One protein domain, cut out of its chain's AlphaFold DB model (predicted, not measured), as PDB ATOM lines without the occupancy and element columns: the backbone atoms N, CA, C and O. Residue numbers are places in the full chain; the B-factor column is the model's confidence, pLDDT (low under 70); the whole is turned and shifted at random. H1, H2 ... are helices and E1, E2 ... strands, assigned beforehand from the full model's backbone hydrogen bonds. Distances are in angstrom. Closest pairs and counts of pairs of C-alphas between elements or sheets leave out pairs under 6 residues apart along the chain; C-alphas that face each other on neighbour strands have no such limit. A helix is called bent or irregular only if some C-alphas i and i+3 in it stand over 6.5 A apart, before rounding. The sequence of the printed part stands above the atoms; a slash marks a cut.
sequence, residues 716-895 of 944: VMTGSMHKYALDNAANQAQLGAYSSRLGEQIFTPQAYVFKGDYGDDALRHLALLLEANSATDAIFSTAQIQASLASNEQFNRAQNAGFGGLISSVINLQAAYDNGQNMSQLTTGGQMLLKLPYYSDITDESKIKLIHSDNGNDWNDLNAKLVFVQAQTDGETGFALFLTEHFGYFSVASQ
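This is residues 716 to 895 of the 944 residues of an uncharacterized protein of Thiotrichales bacterium HS_08 (UniProt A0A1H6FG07). Two strongly twisted sheets stand partly face to face as a sandwich, their strands crossed at 43 degrees. The helices are short: H1 of the helical hairpin H1 and H2 covers E3 of the six-stranded sheet, H5 is on the five-stranded sheet, and H3 grazes both. The 180 residues printed hold five named helices and eleven named strands, in the order E1 E2 H1 H2 E3 H3 E4 H4 E5 H5 E6 E7 E8 E9 E10 E11. The antiparallel sheets run E2 E3 E4 E7 E10 E9 and E1 E5 E6 E11 E8. The class is mixed, and the whole is compact, with a radius of gyration of the C-alphas of 15.3 A and spans of 41 by 36 by 30 A.

Begin at E1, residues 716 to 720, which runs on into E2, residues 722 to 725, at 60 degrees. E2 is an edge strand, the antiparallel neighbour of E3, residues 750 to 755; look for N 722 and O 753, 2.9 A apart. H1, residues 726 to 732, is on this sheet over E3, at a height over the sheet of 7.9 A; the closest C-alphas are those of Leu 726 and Gln 750, 4.7 A. H1 touches H2, residues 736 to 742, at a steep tilt of 39 degrees, opposite ways, with C-alphas 730 and 736 closest at 4.8 A. H2 is irregular: C-alphas 737 and 740 are 8.0 A apart. H3, residues 761 to 764, only grazes both sheets. Next come E4, residues 767 to 771, and H4, residues 774 to 780, which only grazes the six-stranded sheet. E5, residues 784 to 789, is the antiparallel neighbour of E1, with N 717 and O 787 2.8 A apart. H5, residues 792 to 799, is on the sheet of E5, E6, residues 811 to 816, and E11, residues 888 to 894. E7, residues 832 to 838, and E10, residues 878 to 884, are antiparallel neighbours, with N 834 and O 882 2.9 A apart. Every O i to N i+4 pair is within hydrogen-bond range in H1 and H5; H2 and H4 have 1 of 3, beside 3 of 4 and 1 of 4 O i to N i+3 pairs, and H3 is too short for an i+4 pair.

Find C-alpha 716 at (185.954, 135.984, 180.766), where E1 begins. E8 is residues 848 to 853, 16.9 A long, and E9 residues 866 to 870. E7 spans 18.8 A, E10 19.1 A and E11 20.2 A, ending at C-alpha 894, (189.295, 124.379, 158.435).

The C-alphas of Asn 819 and Asp 874 are farthest apart, at 43.7 A. The printed part has no cut; the links H5 to E6, E6 to E7 and E8 to E9 are long. Residues 818 to 820 and 828 to 829 are under pLDDT 70.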
ATOM      1  N   VAL A 716     187.274 136.390 180.312       86.50
ATOM      2  CA  VAL A 716     185.954 135.984 180.766       86.50
ATOM      3  C   VAL A 716     185.058 137.211 180.761       86.50
ATOM      4  O   VAL A 716     185.452 138.272 181.248       86.50
ATOM      5  N   MET A 717     183.835 137.031 180.291       86.88
ATOM      6  CA  MET A 717     182.758 137.997 180.404       86.88
ATOM      7  C   MET A 717     181.498 137.314 180.935       86.88
ATOM      8  O   MET A 717     181.299 136.112 180.731       86.88
ATOM      9  N   THR A 718     180.667 138.077 181.629       83.12
ATOM     10  CA  THR A 718     179.425 137.601 182.245       83.12
ATOM     11  C   THR A 718     178.328 138.634 182.076       83.12
ATOM     12  O   THR A 718     178.627 139.825 182.074       83.12
ATOM     13  N   GLY A 719     177.082 138.191 181.971       81.38
ATOM     14  CA  GLY A 719     175.928 139.080 181.950       81.38
ATOM     15  C   GLY A 719     174.626 138.343 181.667       81.38
ATOM     16  O   GLY A 719     174.622 137.169 181.288       81.38
ATOM     17  N   SER A 720     173.517 139.052 181.834       81.00
ATOM     18  CA  SER A 720     172.180 138.558 181.505       81.00
ATOM     19  C   SER A 720     171.906 138.636 180.001       81.00
ATOM     20  O   SER A 720     172.566 139.369 179.262       81.00
ATOM     21  N   MET A 721     170.897 137.902 179.532       86.25
ATOM     22  CA  MET A 721     170.341 138.148 178.201       86.25
ATOM     23  C   MET A 721     169.327 139.294 178.251       86.25
ATOM     24  O   MET A 721     168.515 139.381 179.171       86.25
ATOM     25  N   HIS A 722     169.306 140.125 177.214       84.00
ATOM     26  CA  HIS A 722     168.351 141.222 177.086       84.00
ATOM     27  C   HIS A 722     167.372 140.969 175.945       84.00
ATOM     28  O   HIS A 722     167.758 140.529 174.862       84.00
ATOM     29  N   LYS A 723     166.090 141.245 176.187       88.31
ATOM     30  CA  LYS A 723     165.031 141.066 175.192       88.31
ATOM     31  C   LYS A 723     164.879 142.322 174.337       88.31
ATOM     32  O   LYS A 723     164.651 143.407 174.865       88.31
ATOM     33  N   TYR A 724     164.924 142.157 173.019       88.50
ATOM     34  CA  TYR A 724     164.738 143.230 172.041       88.50
ATOM     35  C   TYR A 724     163.692 142.845 170.993       88.50
ATOM     36  O   TYR A 724     163.453 141.663 170.746       88.50
ATOM     37  N   ALA A 725     163.104 143.843 170.326       89.88
ATOM     38  CA  ALA A 725     162.468 143.627 169.024       89.88
ATOM     39  C   ALA A 725     163.497 143.051 168.032       89.88
ATOM     40  O   ALA A 725     164.681 143.367 168.133       89.88
ATOM     41  N   LEU A 726     163.078 142.180 167.112       88.38
ATOM     42  CA  LEU A 726     163.993 141.385 166.279       88.38
ATOM     43  C   LEU A 726     164.963 142.227 165.425       88.38
ATOM     44  O   LEU A 726     166.129 141.869 165.267       88.38
ATOM     45  N   ASP A 727     164.503 143.355 164.892       83.75
ATOM     46  CA  ASP A 727     165.324 144.317 164.153       83.75
ATOM     47  C   ASP A 727     166.435 144.914 165.029       83.75
ATOM     48  O   ASP A 727     167.608 144.942 164.647       83.75
ATOM     49  N   ASN A 728     166.081 145.310 166.248       86.75
ATOM     50  CA  ASN A 728     167.023 145.792 167.244       86.75
ATOM     51  C   ASN A 728     167.950 144.675 167.722       86.75
ATOM     52  O   ASN A 728     169.149 144.904 167.820       86.75
ATOM     53  N   ALA A 729     167.443 143.460 167.936       89.81
ATOM     54  CA  ALA A 729     168.238 142.297 168.322       89.81
ATOM     55  C   ALA A 729     169.350 142.010 167.301       89.81
ATOM     56  O   ALA A 729     170.499 141.776 167.677       89.81
ATOM     57  N   ALA A 730     169.030 142.091 166.003       90.44
ATOM     58  CA  ALA A 730     170.007 141.949 164.930       90.44
ATOM     59  C   ALA A 730     171.102 143.022 165.011       90.44
ATOM     60  O   ALA A 730     172.283 142.701 164.904       90.44
ATOM     61  N   ASN A 731     170.731 144.284 165.235       87.81
ATOM     62  CA  ASN A 731     171.699 145.370 165.397       87.81
ATOM     63  C   ASN A 731     172.572 145.179 166.642       87.81
ATOM     64  O   ASN A 731     173.793 145.300 166.545       87.81
ATOM     65  N   GLN A 732     171.966 144.804 167.773       86.25
ATOM     66  CA  GLN A 732     172.686 144.533 169.016       86.25
ATOM     67  C   GLN A 732     173.712 143.420 168.817       86.25
ATOM     68  O   GLN A 732     174.867 143.601 169.170       86.25
ATOM     69  N   ALA A 733     173.362 142.329 168.132       89.75
ATOM     70  CA  ALA A 733     174.287 141.238 167.817       89.75
ATOM     71  C   ALA A 733     175.325 141.555 166.711       89.75
ATOM     72  O   ALA A 733     176.072 140.662 166.297       89.75
ATOM     73  N   GLN A 734     175.389 142.800 166.211       87.88
ATOM     74  CA  GLN A 734     176.196 143.220 165.051       87.88
ATOM     75  C   GLN A 734     175.895 142.385 163.791       87.88
ATOM     76  O   GLN A 734     176.789 141.949 163.068       87.88
ATOM     77  N   LEU A 735     174.612 142.128 163.555       89.88
ATOM     78  CA  LEU A 735     174.069 141.382 162.421       89.88
ATOM     79  C   LEU A 735     172.989 142.194 161.683       89.88
ATOM     80  O   LEU A 735     172.177 141.626 160.956       89.88
ATOM     81  N   GLY A 736     172.963 143.522 161.845       86.06
ATOM     82  CA  GLY A 736     171.944 144.405 161.260       86.06
ATOM     83  C   GLY A 736     171.797 144.258 159.741       86.06
ATOM     84  O   GLY A 736     170.683 144.116 159.230       86.06
ATOM     85  N   ALA A 737     172.925 144.162 159.027       85.19
ATOM     86  CA  ALA A 737     172.971 143.897 157.583       85.19
ATOM     87  C   ALA A 737     172.354 142.536 157.181       85.19
ATOM     88  O   ALA A 737     172.019 142.324 156.017       85.19
ATOM     89  N   TYR A 738     172.170 141.633 158.146       84.94
ATOM     90  CA  TYR A 738     171.636 140.281 157.989       84.94
ATOM     91  C   TYR A 738     170.245 140.103 158.624       84.94
ATOM     92  O   TYR A 738     169.727 138.986 158.652       84.94
ATOM     93  N   SER A 739     169.619 141.184 159.106       84.12
ATOM     94  CA  SER A 739     168.319 141.173 159.801       84.12
ATOM     95  C   SER A 739     167.218 140.410 159.051       84.12
ATOM     96  O   SER A 739     166.499 139.612 159.648       84.12
ATOM     97  N   SER A 740     167.128 140.575 157.728       82.06
ATOM     98  CA  SER A 740     166.149 139.865 156.893       82.06
ATOM     99  C   SER A 740     166.328 138.346 156.923       82.06
ATOM    100  O   SER A 740     165.345 137.615 156.993       82.06
ATOM    101  N   ARG A 741     167.575 137.866 156.917       81.56
ATOM    102  CA  ARG A 741     167.889 136.434 156.952       81.56
ATOM    103  C   ARG A 741     167.797 135.863 158.374       81.56
ATOM    104  O   ARG A 741     167.503 134.682 158.532       81.56
ATOM    105  N   LEU A 742     167.993 136.682 159.414       86.56
ATOM    106  CA  LEU A 742     167.701 136.295 160.803       86.56
ATOM    107  C   LEU A 742     166.210 135.990 161.008       86.56
ATOM    108  O   LEU A 742     165.882 135.031 161.705       86.56
ATOM    109  N   GLY A 743     165.321 136.726 160.333       83.31
ATOM    110  CA  GLY A 743     163.878 136.455 160.326       83.31
ATOM    111  C   GLY A 743     163.473 135.103 159.721       83.31
ATOM    112  O   GLY A 743     162.332 134.685 159.874       83.31
ATOM    113  N   GLU A 744     164.390 134.385 159.059       87.69
ATOM    114  CA  GLU A 744     164.164 133.002 158.605       87.69
ATOM    115  C   GLU A 744     164.467 131.957 159.694       87.69
ATOM    116  O   GLU A 744     164.206 130.768 159.489       87.69
ATOM    117  N   GLN A 745     165.099 132.367 160.798       89.94
ATOM    118  CA  GLN A 745     165.506 131.493 161.904       89.94
ATOM    119  C   GLN A 745     164.790 131.830 163.220       89.94
ATOM    120  O   GLN A 745     164.585 130.930 164.026       89.94
ATOM    121  N   ILE A 746     164.417 133.098 163.436       89.38
ATOM    122  CA  ILE A 746     163.641 133.558 164.595       89.38
ATOM    123  C   ILE A 746     162.239 133.926 164.112       89.38
ATOM    124  O   ILE A 746     162.086 134.837 163.298       89.38
ATOM    125  N   PHE A 747     161.220 133.218 164.605       89.88
ATOM    126  CA  PHE A 747     159.846 133.344 164.107       89.88
ATOM    127  C   PHE A 747     158.959 134.244 164.972       89.88
ATOM    128  O   PHE A 747     157.828 134.550 164.584       89.88
ATOM    129  N   THR A 748     159.451 134.685 166.129       90.06
ATOM    130  CA  THR A 748     158.762 135.650 166.990       90.06
ATOM    131  C   THR A 748     159.269 137.074 166.730       90.06
ATOM    132  O   THR A 748     160.374 137.273 166.223       90.06
ATOM    133  N   PRO A 749     158.475 138.112 167.058       90.56
ATOM    134  CA  PRO A 749     158.877 139.503 166.833       90.56
ATOM    135  C   PRO A 749     159.998 139.981 167.770       90.56
ATOM    136  O   PRO A 749     160.429 141.129 167.660       90.56
ATOM    137  N   GLN A 750     160.442 139.145 168.712       93.12
ATOM    138  CA  GLN A 750     161.403 139.499 169.748       93.12
ATOM    139  C   GLN A 750     162.433 138.389 169.950       93.12
ATOM    140  O   GLN A 750     162.136 137.206 169.804       93.12
ATOM    141  N   ALA A 751     163.639 138.772 170.345       93.75
ATOM    142  CA  ALA A 751     164.704 137.836 170.669       93.75
ATOM    143  C   ALA A 751     165.458 138.290 171.915       93.75
ATOM    144  O   ALA A 751     165.652 139.486 172.142       93.75
ATOM    145  N   TYR A 752     165.897 137.316 172.702       93.62
ATOM    146  CA  TYR A 752     166.914 137.501 173.722       93.62
ATOM    147  C   TYR A 752     168.285 137.573 173.060       93.62
ATOM    148  O   TYR A 752     168.596 136.755 172.196       93.62
ATOM    149  N   VAL A 753     169.109 138.527 173.482       93.19
ATOM    150  CA  VAL A 753     170.474 138.723 173.000       93.19
ATOM    151  C   VAL A 753     171.433 138.775 174.181       93.19
ATOM    152  O   VAL A 753     171.192 139.489 175.149       93.19
ATOM    153  N   PHE A 754     172.532 138.039 174.068       91.94
ATOM    154  CA  PHE A 754     173.743 138.253 174.855       91.94
ATOM    155  C   PHE A 754     174.882 138.562 173.890       91.94
ATOM    156  O   PHE A 754     175.040 137.870 172.884       91.94
ATOM    157  N   LYS A 755     175.669 139.597 174.170       89.94
ATOM    158  CA  LYS A 755     176.772 140.033 173.314       89.94
ATOM    159  C   LYS A 755     178.020 140.289 174.142       89.94
ATOM    160  O   LYS A 755     177.945 140.788 175.257       89.94
ATOM    161  N   GLY A 756     179.169 139.975 173.551       83.44
ATOM    162  CA  GLY A 756     180.441 140.493 174.020       83.44
ATOM    163  C   GLY A 756     180.576 141.988 173.831       83.44
ATOM    164  O   GLY A 756     180.773 142.451 172.715       83.44
ATOM    165  N   ASP A 757     180.526 142.737 174.925       76.50
ATOM    166  CA  ASP A 757     180.759 144.186 174.911       76.50
ATOM    167  C   ASP A 757     182.140 144.574 175.469       76.50
ATOM    168  O   ASP A 757     182.640 145.665 175.208       76.50
ATOM    169  N   TYR A 758     182.824 143.648 176.148       81.44
ATOM    170  CA  TYR A 758     184.156 143.851 176.720       81.44
ATOM    171  C   TYR A 758     184.999 142.567 176.686       81.44
ATOM    172  O   TYR A 758     184.554 141.517 176.222       81.44
ATOM    173  N   GLY A 759     186.227 142.646 177.201       81.88
ATOM    174  CA  GLY A 759     187.153 141.518 177.248       81.88
ATOM    175  C   GLY A 759     187.935 141.353 175.958       81.88
ATOM    176  O   GLY A 759     187.925 142.240 175.111       81.88
ATOM    177  N   ASP A 760     188.624 140.221 175.828       85.88
ATOM    178  CA  ASP A 760     189.413 139.863 174.648       85.88
ATOM    179  C   ASP A 760     188.641 140.039 173.324       85.88
ATOM    180  O   ASP A 760     187.413 139.949 173.267       85.88
ATOM    181  N   ASP A 761     189.369 140.268 172.229       84.31
ATOM    182  CA  ASP A 761     188.775 140.496 170.911       84.31
ATOM    183  C   ASP A 761     187.821 139.388 170.453       84.31
ATOM    184  O   ASP A 761     186.757 139.681 169.903       84.31
ATOM    185  N   ALA A 762     188.150 138.129 170.741       88.50
ATOM    186  CA  ALA A 762     187.291 137.006 170.392       88.50
ATOM    187  C   ALA A 762     186.000 136.960 171.226       88.50
ATOM    188  O   ALA A 762     184.993 136.421 170.769       88.50
ATOM    189  N   LEU A 763     186.001 137.531 172.433       90.88
ATOM    190  CA  LEU A 763     184.791 137.647 173.242       90.88
ATOM    191  C   LEU A 763     183.914 138.793 172.736       90.88
ATOM    192  O   LEU A 763     182.727 138.575 172.531       90.88
ATOM    193  N   ARG A 764     184.483 139.965 172.418       86.81
ATOM    194  CA  ARG A 764     183.725 141.147 171.941       86.81
ATOM    195  C   ARG A 764     182.965 140.951 170.624       86.81
ATOM    196  O   ARG A 764     182.026 141.678 170.318       86.81
ATOM    197  N   HIS A 765     183.387 139.994 169.807       88.50
ATOM    198  CA  HIS A 765     182.716 139.684 168.543       88.50
ATOM    199  C   HIS A 765     181.743 138.497 168.652       88.50
ATOM    200  O   HIS A 765     181.102 138.140 167.658       88.50
ATOM    201  N   LEU A 766     181.612 137.907 169.846       93.44
ATOM    202  CA  LEU A 766     180.640 136.866 170.160       93.44
ATOM    203  C   LEU A 766     179.240 137.468 170.331       93.44
ATOM    204  O   LEU A 766     179.066 138.504 170.974       93.44
ATOM    205  N   ALA A 767     178.225 136.775 169.822       94.75
ATOM    206  CA  ALA A 767     176.836 137.054 170.172       94.75
ATOM    207  C   ALA A 767     176.007 135.769 170.225       94.75
ATOM    208  O   ALA A 767     176.242 134.826 169.470       94.75
ATOM    209  N   LEU A 768     175.011 135.759 171.099       95.06
ATOM    210  CA  LEU A 768     174.027 134.706 171.257       95.06
ATOM    211  C   LEU A 768     172.636 135.306 171.061       95.06
ATOM    212  O   LEU A 768     172.314 136.301 171.707       95.06
ATOM    213  N   LEU A 769     171.814 134.697 170.208       95.25
ATOM    214  CA  LEU A 769     170.414 135.074 170.035       95.25
ATOM    215  C   LEU A 769     169.503 133.878 170.290       95.25
ATOM    216  O   LEU A 769     169.743 132.780 169.787       95.25
ATOM    217  N   LEU A 770     168.427 134.114 171.030       93.50
ATOM    218  CA  LEU A 770     167.413 133.120 171.349       93.50
ATOM    219  C   LEU A 770     166.024 133.701 171.074       93.50
ATOM    220  O   LEU A 770     165.742 134.845 171.424       93.50
ATOM    221  N   GLU A 771     165.151 132.918 170.447       92.38
ATOM    222  CA  GLU A 771     163.766 133.321 170.196       92.38
ATOM    223  C   GLU A 771     163.039 133.626 171.516       92.38
ATOM    224  O   GLU A 771     163.080 132.812 172.433       92.38
ATOM    225  N   ALA A 772     162.363 134.777 171.623       91.94
ATOM    226  CA  ALA A 772     161.591 135.105 172.820       91.94
ATOM    227  C   ALA A 772     160.176 134.508 172.744       91.94
ATOM    228  O   ALA A 772     159.396 134.846 171.849       91.94
ATOM    229  N   ASN A 773     159.848 133.630 173.692       90.06
ATOM    230  CA  ASN A 773     158.538 133.016 173.900       90.06
ATOM    231  C   ASN A 773     158.325 132.683 175.392       90.06
ATOM    232  O   ASN A 773     159.223 132.853 176.209       90.06
ATOM    233  N   SER A 774     157.157 132.146 175.760       87.81
ATOM    234  CA  SER A 774     156.820 131.872 177.167       87.81
ATOM    235  C   SER A 774     157.786 130.919 177.887       87.81
ATOM    236  O   SER A 774     157.935 131.024 179.101       87.81
ATOM    237  N   ALA A 775     158.429 129.986 177.177       86.75
ATOM    238  CA  ALA A 775     159.385 129.058 177.782       86.75
ATOM    239  C   ALA A 775     160.745 129.725 178.015       86.75
ATOM    240  O   ALA A 775     161.344 129.545 179.073       86.75
ATOM    241  N   THR A 776     161.222 130.513 177.051       89.25
ATOM    242  CA  THR A 776     162.485 131.244 177.188       89.25
ATOM    243  C   THR A 776     162.350 132.428 178.139       89.25
ATOM    244  O   THR A 776     163.270 132.670 178.907       89.25
ATOM    245  N   ASP A 777     161.204 133.119 178.155       87.75
ATOM    246  CA  ASP A 777     160.916 134.221 179.082       87.75
ATOM    247  C   ASP A 777     161.014 133.760 180.545       87.75
ATOM    248  O   ASP A 777     161.519 134.492 181.392       87.75
ATOM    249  N   ALA A 778     160.589 132.529 180.844       84.94
ATOM    250  CA  ALA A 778     160.641 131.965 182.193       84.94
ATOM    251  C   ALA A 778     162.066 131.656 182.691       84.94
ATOM    252  O   ALA A 778     162.245 131.406 183.878       84.94
ATOM    253  N   ILE A 779     163.060 131.630 181.797       85.56
ATOM    254  CA  ILE A 779     164.442 131.247 182.116       85.56
ATOM    255  C   ILE A 779     165.385 132.429 181.882       85.56
ATOM    256  O   ILE A 779     166.091 132.867 182.781       85.56
ATOM    257  N   PHE A 780     165.393 132.975 180.669       87.06
ATOM    258  CA  PHE A 780     166.388 133.945 180.207       87.06
ATOM    259  C   PHE A 780     166.058 135.397 180.551       87.06
ATOM    260  O   PHE A 780     166.843 136.286 180.242       87.06
ATOM    261  N   SER A 781     164.938 135.645 181.235       80.56
ATOM    262  CA  SER A 781     164.717 136.922 181.922       80.56
ATOM    263  C   SER A 781     165.627 137.102 183.142       80.56
ATOM    264  O   SER A 781     165.864 138.238 183.544       80.56
ATOM    265  N   THR A 782     166.147 136.009 183.716       76.50
ATOM    266  CA  THR A 782     166.994 136.030 184.921       76.50
ATOM    267  C   THR A 782     168.264 135.180 184.810       76.50
ATOM    268  O   THR A 782     169.137 135.289 185.671       76.50
ATOM    269  N   ALA A 783     168.398 134.347 183.772       83.00
ATOM    270  CA  ALA A 783     169.584 133.520 183.567       83.00
ATOM    271  C   ALA A 783     170.845 134.352 183.295       83.00
ATOM    272  O   ALA A 783     170.825 135.351 182.573       83.00
ATOM    273  N   GLN A 784     171.960 133.861 183.824       84.19
ATOM    274  CA  GLN A 784     173.287 134.439 183.648       84.19
ATOM    275  C   GLN A 784     174.060 133.662 182.590       84.19
ATOM    276  O   GLN A 784     174.128 132.434 182.641       84.19
ATOM    277  N   ILE A 785     174.674 134.381 181.657       88.81
ATOM    278  CA  ILE A 785     175.543 133.830 180.621       88.81
ATOM    279  C   ILE A 785     176.992 134.164 180.964       88.81
ATOM    280  O   ILE A 785     177.315 135.276 181.382       88.81
ATOM    281  N   GLN A 786     177.885 133.200 180.765       90.06
ATOM    282  CA  GLN A 786     179.326 133.386 180.865       90.06
ATOM    283  C   GLN A 786     179.988 132.924 179.572       90.06
ATOM    284  O   GLN A 786     179.810 131.782 179.159       90.06
ATOM    285  N   ALA A 787     180.811 133.780 178.974       92.44
ATOM    286  CA  ALA A 787     181.703 133.401 177.884       92.44
ATOM    287  C   ALA A 787     183.157 133.539 178.341       92.44
ATOM    288  O   ALA A 787     183.519 134.503 179.015       92.44
ATOM    289  N   SER A 788     183.997 132.565 178.009       92.31
ATOM    290  CA  SER A 788     185.399 132.541 178.430       92.31
ATOM    291  C   SER A 788     186.303 131.910 177.385       92.31
ATOM    292  O   SER A 788     185.899 130.991 176.678       92.31
ATOM    293  N   LEU A 789     187.541 132.385 177.287       92.81
ATOM    294  CA  LEU A 789     188.558 131.741 176.463       92.81
ATOM    295  C   LEU A 789     189.068 130.479 177.153       92.81
ATOM    296  O   LEU A 789     189.399 130.501 178.340       92.81
ATOM    297  N   ALA A 790     189.189 129.396 176.393       92.06
ATOM    298  CA  ALA A 790     189.695 128.134 176.908       92.06
ATOM    299  C   ALA A 790     191.157 128.236 177.378       92.06
ATOM    300  O   ALA A 790     191.915 129.125 176.972       92.06
ATOM    301  N   SER A 791     191.566 127.307 178.242       90.12
ATOM    302  CA  SER A 791     192.965 127.196 178.656       90.12
ATOM    303  C   SER A 791     193.860 126.754 177.491       90.12
ATOM    304  O   SER A 791     193.393 126.194 176.498       90.12
ATOM    305  N   ASN A 792     195.175 126.944 177.640       87.62
ATOM    306  CA  ASN A 792     196.172 126.455 176.682       87.62
ATOM    307  C   ASN A 792     196.040 124.950 176.413       87.62
ATOM    308  O   ASN A 792     196.149 124.480 175.281       87.62
ATOM    309  N   GLU A 793     195.758 124.182 177.459       91.50
ATOM    310  CA  GLU A 793     195.545 122.746 177.352       91.50
ATOM    311  C   GLU A 793     194.299 122.412 176.522       91.50
ATOM    312  O   GLU A 793     194.361 121.569 175.629       91.50
ATOM    313  N   GLN A 794     193.185 123.099 176.774       93.00
ATOM    314  CA  GLN A 794     191.926 122.889 176.056       93.00
ATOM    315  C   GLN A 794     192.031 123.315 174.589       93.00
ATOM    316  O   GLN A 794     191.555 122.598 173.710       93.00
ATOM    317  N   PHE A 795     192.727 124.420 174.312       92.94
ATOM    318  CA  PHE A 795     193.057 124.840 172.952       92.94
ATOM    319  C   PHE A 795     193.855 123.760 172.211       92.94
ATOM    320  O   PHE A 795     193.482 123.337 171.117       92.94
ATOM    321  N   ASN A 796     194.922 123.250 172.835       91.88
ATOM    322  CA  ASN A 796     195.754 122.204 172.241       91.88
ATOM    323  C   ASN A 796     194.973 120.906 172.003       91.88
ATOM    324  O   ASN A 796     195.193 120.235 170.994       91.88
ATOM    325  N   ARG A 797     194.047 120.540 172.896       94.25
ATOM    326  CA  ARG A 797     193.167 119.378 172.699       94.25
ATOM    327  C   ARG A 797     192.233 119.580 171.504       94.25
ATOM    328  O   ARG A 797     192.170 118.698 170.653       94.25
ATOM    329  N   ALA A 798     191.602 120.750 171.389       93.75
ATOM    330  CA  ALA A 798     190.746 121.101 170.254       93.75
ATOM    331  C   ALA A 798     191.507 121.039 168.921       93.75
ATOM    332  O   ALA A 798     191.065 120.406 167.964       93.75
ATOM    333  N   GLN A 799     192.702 121.632 168.880       91.94
ATOM    334  CA  GLN A 799     193.554 121.647 167.694       91.94
ATOM    335  C   GLN A 799     193.978 120.236 167.252       91.94
ATOM    336  O   GLN A 799     194.096 119.956 166.058       91.94
ATOM    337  N   ASN A 800     194.199 119.329 168.203       92.31
ATOM    338  CA  ASN A 800     194.629 117.960 167.922       92.31
ATOM    339  C   ASN A 800     193.464 116.972 167.735       92.31
ATOM    340  O   ASN A 800     193.707 115.782 167.535       92.31
ATOM    341  N   ALA A 801     192.211 117.440 167.741       92.81
ATOM    342  CA  ALA A 801     191.027 116.591 167.606       92.81
ATOM    343  C   ALA A 801     190.781 116.058 166.178       92.81
ATOM    344  O   ALA A 801     189.893 115.237 165.967       92.81
ATOM    345  N   GLY A 802     191.571 116.493 165.187       91.44
ATOM    346  CA  GLY A 802     191.526 115.952 163.822       91.44
ATOM    347  C   GLY A 802     190.535 116.635 162.872       91.44
ATOM    348  O   GLY A 802     190.260 116.097 161.802       91.44
ATOM    349  N   PHE A 803     190.029 117.824 163.220       90.88
ATOM    350  CA  PHE A 803     189.066 118.582 162.401       90.88
ATOM    351  C   PHE A 803     189.695 119.643 161.474       90.88
ATOM    352  O   PHE A 803     188.976 120.310 160.731       90.88
ATOM    353  N   GLY A 804     191.025 119.778 161.474       89.44
ATOM    354  CA  GLY A 804     191.773 120.769 160.687       89.44
ATOM    355  C   GLY A 804     192.485 121.813 161.555       89.44
ATOM    356  O   GLY A 804     192.593 121.655 162.770       89.44
ATOM    357  N   GLY A 805     193.002 122.871 160.929       90.44
ATOM    358  CA  GLY A 805     193.567 124.020 161.640       90.44
ATOM    359  C   GLY A 805     192.456 124.870 162.249       90.44
ATOM    360  O   GLY A 805     191.485 125.176 161.554       90.44
ATOM    361  N   LEU A 806     192.580 125.248 163.524       92.50
ATOM    362  CA  LEU A 806     191.658 126.202 164.136       92.50
ATOM    363  C   LEU A 806     191.848 127.579 163.493       92.50
ATOM    364  O   LEU A 806     192.971 128.071 163.353       92.50
ATOM    365  N   ILE A 807     190.730 128.178 163.093       91.81
ATOM    366  CA  ILE A 807     190.660 129.538 162.551       91.81
ATOM    367  C   ILE A 807     189.909 130.483 163.491       91.81
ATOM    368  O   ILE A 807     189.793 131.660 163.186       91.81
ATOM    369  N   SER A 808     189.426 130.010 164.640       92.06
ATOM    370  CA  SER A 808     188.900 130.848 165.720       92.06
ATOM    371  C   SER A 808     189.574 130.531 167.051       92.06
ATOM    372  O   SER A 808     190.179 129.471 167.224       92.06
ATOM    373  N   SER A 809     189.370 131.406 168.036       92.94
ATOM    374  CA  SER A 809     189.557 131.052 169.445       92.94
ATOM    375  C   SER A 809     188.706 129.841 169.832       92.94
ATOM    376  O   SER A 809     187.713 129.509 169.173       92.94
ATOM    377  N   VAL A 810     189.075 129.207 170.943       95.25
ATOM    378  CA  VAL A 810     188.222 128.230 171.620       95.25
ATOM    379  C   VAL A 810     187.476 128.941 172.744       95.25
ATOM    380  O   VAL A 810     188.103 129.418 173.691       95.25
ATOM    381  N   ILE A 811     186.151 129.025 172.629       95.38
ATOM    382  CA  ILE A 811     185.290 129.753 173.568       95.38
ATOM    383  C   ILE A 811     184.433 128.763 174.345       95.38
ATOM    384  O   ILE A 811     183.752 127.942 173.746       95.38
ATOM    385  N   ASN A 812     184.443 128.859 175.670       95.06
ATOM    386  CA  ASN A 812     183.515 128.172 176.556       95.06
ATOM    387  C   ASN A 812     182.341 129.092 176.899       95.06
ATOM    388  O   ASN A 812     182.547 130.140 177.516       95.06
ATOM    389  N   LEU A 813     181.139 128.682 176.508       94.50
ATOM    390  CA  LEU A 813     179.874 129.341 176.792       94.50
ATOM    391  C   LEU A 813     179.114 128.539 177.851       94.50
ATOM    392  O   LEU A 813     178.779 127.379 177.629       94.50
ATOM    393  N   GLN A 814     178.802 129.163 178.978       92.12
ATOM    394  CA  GLN A 814     178.019 128.576 180.060       92.12
ATOM    395  C   GLN A 814     176.774 129.425 180.306       92.12
ATOM    396  O   GLN A 814     176.805 130.643 180.130       92.12
ATOM    397  N   ALA A 815     175.703 128.784 180.755       90.38
ATOM    398  CA  ALA A 815     174.534 129.464 181.287       90.38
ATOM    399  C   ALA A 815     174.188 128.887 182.658       90.38
ATOM    400  O   ALA A 815     174.420 127.703 182.912       90.38
ATOM    401  N   ALA A 816     173.637 129.715 183.537       85.62
ATOM    402  CA  ALA A 816     173.139 129.294 184.835       85.62
ATOM    403  C   ALA A 816     171.759 129.897 185.103       85.62
ATOM    404  O   ALA A 816     171.485 131.041 184.735       85.62
ATOM    405  N   TYR A 817     170.904 129.116 185.761       80.69
ATOM    406  CA  TYR A 817     169.639 129.596 186.310       80.69
ATOM    407  C   TYR A 817     169.887 130.630 187.422       80.69
ATOM    408  O   TYR A 817     170.980 130.710 187.986       80.69
ATOM    409  N   ASP A 818     168.849 131.380 187.789       68.44
ATOM    410  CA  ASP A 818     168.862 132.360 188.889       68.44
ATOM    411  C   ASP A 818     169.280 131.772 190.252       68.44
ATOM    412  O   ASP A 818     169.827 132.458 191.116       68.44
ATOM    413  N   ASN A 819     169.063 130.472 190.440       65.12
ATOM    414  CA  ASN A 819     169.470 129.710 191.613       65.12
ATOM    415  C   ASN A 819     170.944 129.245 191.570       65.12
ATOM    416  O   ASN A 819     171.386 128.543 192.481       65.12
ATOM    417  N   GLY A 820     171.694 129.606 190.522       68.81
ATOM    418  CA  GLY A 820     173.102 129.263 190.317       68.81
ATOM    419  C   GLY A 820     173.356 127.865 189.742       68.81
ATOM    420  O   GLY A 820     174.512 127.472 189.589       68.81
ATOM    421  N   GLN A 821     172.316 127.087 189.422       78.62
ATOM    422  CA  GLN A 821     172.483 125.788 188.770       78.62
ATOM    423  C   GLN A 821     172.896 125.964 187.305       78.62
ATOM    424  O   GLN A 821     172.244 126.681 186.549       78.62
ATOM    425  N   ASN A 822     173.951 125.260 186.888       83.88
ATOM    426  CA  ASN A 822     174.430 125.297 185.506       83.88
ATOM    427  C   ASN A 822     173.455 124.618 184.535       83.88
ATOM    428  O   ASN A 822     172.896 123.556 184.816       83.88
ATOM    429  N   MET A 823     173.340 125.202 183.348       86.69
ATOM    430  CA  MET A 823     172.607 124.699 182.196       86.69
ATOM    431  C   MET A 823     173.603 124.095 181.204       86.69
ATOM    432  O   MET A 823     174.447 124.802 180.659       86.69
ATOM    433  N   SER A 824     173.520 122.787 180.958       79.00
ATOM    434  CA  SER A 824     174.380 122.117 179.969       79.00
ATOM    435  C   SER A 824     173.827 122.186 178.541       79.00
ATOM    436  O   SER A 824     174.585 122.117 177.579       79.00
ATOM    437  N   GLN A 825     172.512 122.339 178.390       81.56
ATOM    438  CA  GLN A 825     171.823 122.465 177.106       81.56
ATOM    439  C   GLN A 825     170.492 123.200 177.287       81.56
ATOM    440  O   GLN A 825     169.970 123.293 178.404       81.56
ATOM    441  N   LEU A 826     169.931 123.699 176.187       83.50
ATOM    442  CA  LEU A 826     168.566 124.215 176.163       83.50
ATOM    443  C   LEU A 826     167.545 123.096 176.436       83.50
ATOM    444  O   LEU A 826     167.823 121.904 176.284       83.50
ATOM    445  N   THR A 827     166.339 123.473 176.865       76.12
ATOM    446  CA  THR A 827     165.232 122.520 177.027       76.12
ATOM    447  C   THR A 827     164.914 121.838 175.693       76.12
ATOM    448  O   THR A 827     165.126 122.408 174.626       76.12
ATOM    449  N   THR A 828     164.424 120.595 175.737       67.06
ATOM    450  CA  THR A 828     164.252 119.744 174.546       67.06
ATOM    451  C   THR A 828     163.501 120.457 173.413       67.06
ATOM    452  O   THR A 828     162.332 120.803 173.569       67.06
ATOM    453  N   GLY A 829     164.171 120.627 172.267       66.94
ATOM    454  CA  GLY A 829     163.642 121.316 171.083       66.94
ATOM    455  C   GLY A 829     163.966 122.815 171.000       66.94
ATOM    456  O   GLY A 829     163.600 123.444 170.010       66.94
ATOM    457  N   GLY A 830     164.641 123.388 171.999       78.38
ATOM    458  CA  GLY A 830     165.135 124.763 171.976       78.38
ATOM    459  C   GLY A 830     166.424 124.898 171.164       78.38
ATOM    460  O   GLY A 830     167.333 124.085 171.295       78.38
ATOM    461  N   GLN A 831     166.516 125.942 170.341       88.25
ATOM    462  CA  GLN A 831     167.718 126.273 169.574       88.25
ATOM    463  C   GLN A 831     168.100 127.731 169.789       88.25
ATOM    464  O   GLN A 831     167.231 128.590 169.927       88.25
ATOM    465  N   MET A 832     169.397 128.006 169.748       92.44
ATOM    466  CA  MET A 832     169.957 129.351 169.776       92.44
ATOM    467  C   MET A 832     170.901 129.575 168.598       92.44
ATOM    468  O   MET A 832     171.548 128.647 168.112       92.44
ATOM    469  N   LEU A 833     170.973 130.823 168.147       95.12
ATOM    470  CA  LEU A 833     171.940 131.282 167.161       95.12
ATOM    471  C   LEU A 833     173.199 131.751 167.878       95.12
ATOM    472  O   LEU A 833     173.150 132.706 168.652       95.12
ATOM    473  N   LEU A 834     174.328 131.112 167.586       95.56
ATOM    474  CA  LEU A 834     175.634 131.487 168.109       95.56
ATOM    475  C   LEU A 834     176.480 132.100 166.991       95.56
ATOM    476  O   LEU A 834     176.755 131.452 165.980       95.56
ATOM    477  N   LYS A 835     176.874 133.363 167.172       95.69
ATOM    478  CA  LYS A 835     177.856 134.074 166.350       95.69
ATOM    479  C   LYS A 835     179.223 133.879 166.988       95.69
ATOM    480  O   LYS A 835     179.463 134.392 168.078       95.69
ATOM    481  N   LEU A 836     180.114 133.179 166.296       94.75
ATOM    482  CA  LEU A 836     181.479 132.918 166.741       94.75
ATOM    483  C   LEU A 836     182.472 133.606 165.791       94.75
ATOM    484  O   LEU A 836     182.417 133.331 164.587       94.75
ATOM    485  N   PRO A 837     183.365 134.490 166.276       93.00
ATOM    486  CA  PRO A 837     184.350 135.123 165.409       93.00
ATOM    487  C   PRO A 837     185.387 134.117 164.915       93.00
ATOM    488  O   PRO A 837     185.726 133.166 165.615       93.00
ATOM    489  N   TYR A 838     185.923 134.350 163.722       91.12
ATOM    490  CA  TYR A 838     187.062 133.618 163.186       91.12
ATOM    491  C   TYR A 838     187.961 134.542 162.347       91.12
ATOM    492  O   TYR A 838     187.536 135.567 161.817       91.12
ATOM    493  N   TYR A 839     189.222 134.153 162.213       88.94
ATOM    494  CA  TYR A 839     190.319 134.954 161.681       88.94
ATOM    495  C   TYR A 839     190.873 134.314 160.401       88.94
ATOM    496  O   TYR A 839     191.949 133.713 160.379       88.94
ATOM    497  N   SER A 840     190.067 134.344 159.337       88.38
ATOM    498  CA  SER A 840     190.402 133.767 158.032       88.38
ATOM    499  C   SER A 840     189.603 134.437 156.912       88.38
ATOM    500  O   SER A 840     188.509 134.952 157.132       88.38
ATOM    501  N   ASP A 841     190.129 134.392 155.691       87.69
ATOM    502  CA  ASP A 841     189.469 134.834 154.459       87.69
ATOM    503  C   ASP A 841     188.537 133.764 153.845       87.69
ATOM    504  O   ASP A 841     187.901 133.991 152.812       87.69
ATOM    505  N   ILE A 842     188.435 132.584 154.465       87.31
ATOM    506  CA  ILE A 842     187.603 131.478 153.978       87.31
ATOM    507  C   ILE A 842     186.118 131.833 154.119       87.31
ATOM    508  O   ILE A 842     185.637 132.098 155.216       87.31
ATOM    509  N   THR A 843     185.382 131.767 153.007       84.38
ATOM    510  CA  THR A 843     183.915 131.954 152.936       84.38
ATOM    511  C   THR A 843     183.150 130.695 152.524       84.38
ATOM    512  O   THR A 843     181.931 130.636 152.638       84.38
ATOM    513  N   ASP A 844     183.855 129.684 152.017       86.75
ATOM    514  CA  ASP A 844     183.272 128.433 151.533       86.75
ATOM    515  C   ASP A 844     182.839 127.557 152.716       86.75
ATOM    516  O   ASP A 844     183.675 126.931 153.370       86.75
ATOM    517  N   GLU A 845     181.528 127.508 152.971       85.81
ATOM    518  CA  GLU A 845     180.914 126.750 154.071       85.81
ATOM    519  C   GLU A 845     181.351 125.279 154.098       85.81
ATOM    520  O   GLU A 845     181.505 124.703 155.171       85.81
ATOM    521  N   SER A 846     181.637 124.668 152.940       85.81
ATOM    522  CA  SER A 846     182.075 123.265 152.870       85.81
ATOM    523  C   SER A 846     183.459 123.020 153.483       85.81
ATOM    524  O   SER A 846     183.805 121.881 153.811       85.81
ATOM    525  N   LYS A 847     184.255 124.082 153.645       87.69
ATOM    526  CA  LYS A 847     185.594 124.050 154.248       87.69
ATOM    527  C   LYS A 847     185.587 124.433 155.721       87.69
ATOM    528  O   LYS A 847     186.627 124.302 156.363       87.69
ATOM    529  N   ILE A 848     184.453 124.896 156.238       89.69
ATOM    530  CA  ILE A 848     184.290 125.300 157.628       89.69
ATOM    531  C   ILE A 848     183.713 124.132 158.419       89.69
ATOM    532  O   ILE A 848     182.708 123.526 158.047       89.69
ATOM    533  N   LYS A 849     184.365 123.815 159.533       92.50
ATOM    534  CA  LYS A 849     183.913 122.827 160.505       92.50
ATOM    535  C   LYS A 849     183.663 123.508 161.838       92.50
ATOM    536  O   LYS A 849     184.546 124.173 162.368       92.50
ATOM    537  N   LEU A 850     182.458 123.333 162.366       94.94
ATOM    538  CA  LEU A 850     182.092 123.779 163.704       94.94
ATOM    539  C   LEU A 850     182.330 122.619 164.659       94.94
ATOM    540  O   LEU A 850     181.786 121.535 164.453       94.94
ATOM    541  N   ILE A 851     183.149 122.838 165.677       95.38
ATOM    542  CA  ILE A 851     183.491 121.799 166.645       95.38
ATOM    543  C   ILE A 851     183.011 122.190 168.036       95.38
ATOM    544  O   ILE A 851     183.014 123.372 168.389       95.38
ATOM    545  N   HIS A 852     182.606 121.188 168.814       95.81
ATOM    546  CA  HIS A 852     182.063 121.364 170.158       95.81
ATOM    547  C   HIS A 852     182.607 120.330 171.150       95.81
ATOM    548  O   HIS A 852     182.983 119.219 170.768       95.81
ATOM    549  N   SER A 853     182.663 120.716 172.426       95.94
ATOM    550  CA  SER A 853     182.971 119.835 173.551       95.94
ATOM    551  C   SER A 853     182.228 120.277 174.811       95.94
ATOM    552  O   SER A 853     182.284 121.447 175.174       95.94
ATOM    553  N   ASP A 854     181.610 119.354 175.551       92.06
ATOM    554  CA  ASP A 854     180.946 119.680 176.827       92.06
ATOM    555  C   ASP A 854     181.944 120.016 177.951       92.06
ATOM    556  O   ASP A 854     181.636 120.761 178.878       92.06
ATOM    557  N   ASN A 855     183.150 119.443 177.891       90.81
ATOM    558  CA  ASN A 855     184.133 119.457 178.982       90.81
ATOM    559  C   ASN A 855     185.499 120.049 178.578       90.81
ATOM    560  O   ASN A 855     186.401 120.146 179.414       90.81
ATOM    561  N   GLY A 856     185.669 120.413 177.303       92.69
ATOM    562  CA  GLY A 856     186.914 120.934 176.731       92.69
ATOM    563  C   GLY A 856     187.968 119.861 176.433       92.69
ATOM    564  O   GLY A 856     189.087 120.187 176.033       92.69
ATOM    565  N   ASN A 857     187.627 118.585 176.621       93.12
ATOM    566  CA  ASN A 857     188.524 117.444 176.472       93.12
ATOM    567  C   ASN A 857     188.165 116.605 175.248       93.12
ATOM    568  O   ASN A 857     189.042 116.305 174.442       93.12
ATOM    569  N   ASP A 858     186.884 116.265 175.114       94.06
ATOM    570  CA  ASP A 858     186.379 115.379 174.070       94.06
ATOM    571  C   ASP A 858     185.657 116.209 173.008       94.06
ATOM    572  O   ASP A 858     184.619 116.812 173.285       94.06
ATOM    573  N   TRP A 859     186.235 116.279 171.812       95.44
ATOM    574  CA  TRP A 859     185.809 117.187 170.746       95.44
ATOM    575  C   TRP A 859     185.082 116.447 169.629       95.44
ATOM    576  O   TRP A 859     185.560 115.423 169.140       95.44
ATOM    577  N   ASN A 860     183.955 117.003 169.189       95.44
ATOM    578  CA  ASN A 860     183.096 116.431 168.157       95.44
ATOM    579  C   ASN A 860     182.791 117.461 167.059       95.44
ATOM    580  O   ASN A 860     182.810 118.666 167.308       95.44
ATOM    581  N   ASP A 861     182.469 116.982 165.853       93.75
ATOM    582  CA  ASP A 861     181.840 117.817 164.820       93.75
ATOM    583  C   ASP A 861     180.408 118.122 165.272       93.75
ATOM    584  O   ASP A 861     179.605 117.201 165.461       93.75
ATOM    585  N   LEU A 862     180.093 119.405 165.452       92.06
ATOM    586  CA  LEU A 862     178.773 119.850 165.889       92.06
ATOM    587  C   LEU A 862     177.700 119.498 164.845       92.06
ATOM    588  O   LEU A 862     176.532 119.359 165.194       92.06
ATOM    589  N   ASN A 863     178.079 119.354 163.564       88.19
ATOM    590  CA  ASN A 863     177.168 119.134 162.435       88.19
ATOM    591  C   ASN A 863     175.985 120.127 162.408       88.19
ATOM    592  O   ASN A 863     174.899 119.817 161.912       88.19
ATOM    593  N   ALA A 864     176.198 121.329 162.949       87.62
ATOM    594  CA  ALA A 864     175.197 122.381 163.013       87.62
ATOM    595  C   ALA A 864     174.899 122.961 161.631       87.62
ATOM    596  O   ALA A 864     175.759 123.032 160.749       87.62
ATOM    597  N   LYS A 865     173.672 123.468 161.471       87.69
ATOM    598  CA  LYS A 865     173.316 124.309 160.330       87.69
ATOM    599  C   LYS A 865     174.086 125.628 160.432       87.69
ATOM    600  O   LYS A 865     173.767 126.462 161.283       87.69
ATOM    601  N   LEU A 866     175.054 125.821 159.539       90.00
ATOM    602  CA  LEU A 866     175.619 127.137 159.254       90.00
ATOM    603  C   LEU A 866     174.523 128.008 158.638       90.00
ATOM    604  O   LEU A 866     173.850 127.618 157.685       90.00
ATOM    605  N   VAL A 867     174.303 129.166 159.245       89.50
ATOM    606  CA  VAL A 867     173.328 130.153 158.792       89.50
ATOM    607  C   VAL A 867     174.041 131.193 157.932       89.50
ATOM    608  O   VAL A 867     173.611 131.430 156.803       89.50
ATOM    609  N   PHE A 868     175.148 131.759 158.437       85.31
ATOM    610  CA  PHE A 868     176.002 132.704 157.709       85.31
ATOM    611  C   PHE A 868     177.480 132.488 158.005       85.31
ATOM    612  O   PHE A 868     177.861 132.049 159.090       85.31
ATOM    613  N   VAL A 869     178.301 132.900 157.046       89.81
ATOM    614  CA  VAL A 869     179.752 132.980 157.156       89.81
ATOM    615  C   VAL A 869     180.183 134.313 156.548       89.81
ATOM    616  O   VAL A 869     179.836 134.613 155.405       89.81
ATOM    617  N   GLN A 870     180.932 135.104 157.309       89.88
ATOM    618  CA  GLN A 870     181.575 136.328 156.842       89.88
ATOM    619  C   GLN A 870     183.084 136.185 157.024       89.88
ATOM    620  O   GLN A 870     183.552 135.984 158.139       89.88
ATOM    621  N   ALA A 871     183.841 136.322 155.935       88.06
ATOM    622  CA  ALA A 871     185.297 136.320 155.997       88.06
ATOM    623  C   ALA A 871     185.847 137.573 156.680       88.06
ATOM    624  O   ALA A 871     185.257 138.652 156.614       88.06
ATOM    625  N   GLN A 872     187.024 137.414 157.277       87.94
ATOM    626  CA  GLN A 872     187.809 138.524 157.789       87.94
ATOM    627  C   GLN A 872     188.237 139.452 156.643       87.94
ATOM    628  O   GLN A 872     188.624 139.000 155.563       87.94
ATOM    629  N   THR A 873     188.208 140.755 156.908       84.69
ATOM    630  CA  THR A 873     188.780 141.796 156.046       84.69
ATOM    631  C   THR A 873     189.789 142.633 156.834       84.69
ATOM    632  O   THR A 873     189.927 142.465 158.044       84.69
ATOM    633  N   ASP A 874     190.467 143.574 156.173       74.38
ATOM    634  CA  ASP A 874     191.377 144.518 156.844       74.38
ATOM    635  C   ASP A 874     190.667 145.400 157.895       74.38
ATOM    636  O   ASP A 874     191.333 145.981 158.750       74.38
ATOM    637  N   GLY A 875     189.331 145.513 157.837       70.19
ATOM    638  CA  GLY A 875     188.531 146.360 158.730       70.19
ATOM    639  C   GLY A 875     187.489 145.633 159.583       70.19
ATOM    640  O   GLY A 875     186.918 146.259 160.471       70.19
ATOM    641  N   GLU A 876     187.226 144.344 159.347       79.38
ATOM    642  CA  GLU A 876     186.176 143.590 160.048       79.38
ATOM    643  C   GLU A 876     186.621 142.164 160.388       79.38
ATOM    644  O   GLU A 876     187.137 141.435 159.535       79.38
ATOM    645  N   THR A 877     186.369 141.747 161.631       85.81
ATOM    646  CA  THR A 877     186.565 140.367 162.092       85.81
ATOM    647  C   THR A 877     185.581 139.431 161.390       85.81
ATOM    648  O   THR A 877     184.385 139.719 161.309       85.81
ATOM    649  N   GLY A 878     186.075 138.299 160.885       90.75
ATOM    650  CA  GLY A 878     185.219 137.272 160.295       90.75
ATOM    651  C   GLY A 878     184.358 136.581 161.353       90.75
ATOM    652  O   GLY A 878     184.682 136.603 162.540       90.75
ATOM    653  N   PHE A 879     183.251 135.955 160.958       93.69
ATOM    654  CA  PHE A 879     182.416 135.183 161.882       93.69
ATOM    655  C   PHE A 879     181.609 134.083 161.194       93.69
ATOM    656  O   PHE A 879     181.224 134.192 160.030       93.69
ATOM    657  N   ALA A 880     181.296 133.038 161.959       94.00
ATOM    658  CA  ALA A 880     180.322 132.015 161.610       94.00
ATOM    659  C   ALA A 880     179.091 132.160 162.516       94.00
ATOM    660  O   ALA A 880     179.225 132.236 163.736       94.00
ATOM    661  N   LEU A 881     177.897 132.191 161.923       94.75
ATOM    662  CA  LEU A 881     176.622 132.142 162.635       94.75
ATOM    663  C   LEU A 881     175.978 130.778 162.410       94.75
ATOM    664  O   LEU A 881     175.788 130.375 161.262       94.75
ATOM    665  N   PHE A 882     175.608 130.082 163.481       94.19
ATOM    666  CA  PHE A 882     175.038 128.738 163.392       94.19
ATOM    667  C   PHE A 882     174.035 128.451 164.506       94.19
ATOM    668  O   PHE A 882     174.023 129.123 165.534       94.19
ATOM    669  N   LEU A 883     173.189 127.441 164.290       93.44
ATOM    670  CA  LEU A 883     172.246 126.955 165.299       93.44
ATOM    671  C   LEU A 883     172.897 125.910 166.206       93.44
ATOM    672  O   LEU A 883     173.562 124.997 165.721       93.44
ATOM    673  N   THR A 884     172.654 126.005 167.508       92.88
ATOM    674  CA  THR A 884     173.081 125.015 168.505       92.88
ATOM    675  C   THR A 884     172.043 124.896 169.623       92.88
ATOM    676  O   THR A 884     171.238 125.802 169.825       92.88
ATOM    677  N   GLU A 885     172.047 123.777 170.342       91.62
ATOM    678  CA  GLU A 885     171.300 123.580 171.597       91.62
ATOM    679  C   GLU A 885     172.230 123.437 172.815       91.62
ATOM    680  O   GLU A 885     171.767 123.373 173.954       91.62
ATOM    681  N   HIS A 886     173.544 123.406 172.581       90.69
ATOM    682  CA  HIS A 886     174.550 123.077 173.586       90.69
ATOM    683  C   HIS A 886     175.152 124.313 174.246       90.69
ATOM    684  O   HIS A 886     175.435 125.309 173.581       90.69
ATOM    685  N   PHE A 887     175.458 124.189 175.533       93.19
ATOM    686  CA  PHE A 887     176.494 124.979 176.192       93.19
ATOM    687  C   PHE A 887     177.802 124.164 176.233       93.19
ATOM    688  O   PHE A 887     177.814 122.967 175.945       93.19
ATOM    689  N   GLY A 888     178.924 124.813 176.528       94.06
ATOM    690  CA  GLY A 888     180.257 124.211 176.526       94.06
ATOM    691  C   GLY A 888     181.220 124.934 175.592       94.06
ATOM    692  O   GLY A 888     181.111 126.134 175.351       94.06
ATOM    693  N   TYR A 889     182.194 124.203 175.072       96.31
ATOM    694  CA  TYR A 889     183.289 124.732 174.275       96.31
ATOM    695  C   TYR A 889     182.960 124.699 172.785       96.31
ATOM    696  O   TYR A 889     182.497 123.681 172.284       96.31
ATOM    697  N   PHE A 890     183.271 125.779 172.071       96.69
ATOM    698  CA  PHE A 890     183.070 125.935 170.633       96.69
ATOM    699  C   PHE A 890     184.331 126.462 169.951       96.69
ATOM    700  O   PHE A 890     185.075 127.267 170.519       96.69
ATOM    701  N   SER A 891     184.560 126.029 168.712       95.81
ATOM    702  CA  SER A 891     185.582 126.595 167.830       95.81
ATOM    703  C   SER A 891     185.238 126.359 166.354       95.81
ATOM    704  O   SER A 891     184.396 125.521 166.020       95.81
ATOM    705  N   VAL A 892     185.905 127.096 165.470       94.25
ATOM    706  CA  VAL A 892     185.824 126.981 164.016       94.25
ATOM    707  C   VAL A 892     187.149 126.429 163.496       94.25
ATOM    708  O   VAL A 892     188.216 126.993 163.743       94.25
ATOM    709  N   ALA A 893     187.080 125.336 162.741       93.06
ATOM    710  CA  ALA A 893     188.219 124.680 162.112       93.06
ATOM    711  C   ALA A 893     188.098 124.677 160.579       93.06
ATOM    712  O   ALA A 893     187.003 124.776 160.022       93.06
ATOM    713  N   SER A 894     189.232 124.528 159.891       89.44
ATOM    714  CA  SER A 894     189.295 124.379 158.435       89.44
ATOM    715  C   SER A 894     190.355 123.368 157.995       89.44
ATOM    716  O   SER A 894     191.477 123.346 158.504       89.44
ATOM    717  N   GLN A 895     190.021 122.543 156.997       75.44
ATOM    718  CA  GLN A 895     190.876 121.449 156.510       75.44
ATOM    719  C   GLN A 895     192.151 121.907 155.771       75.44
ATOM    720  O   GLN A 895     193.037 121.086 155.555       75.44
TER     721      GLN A 895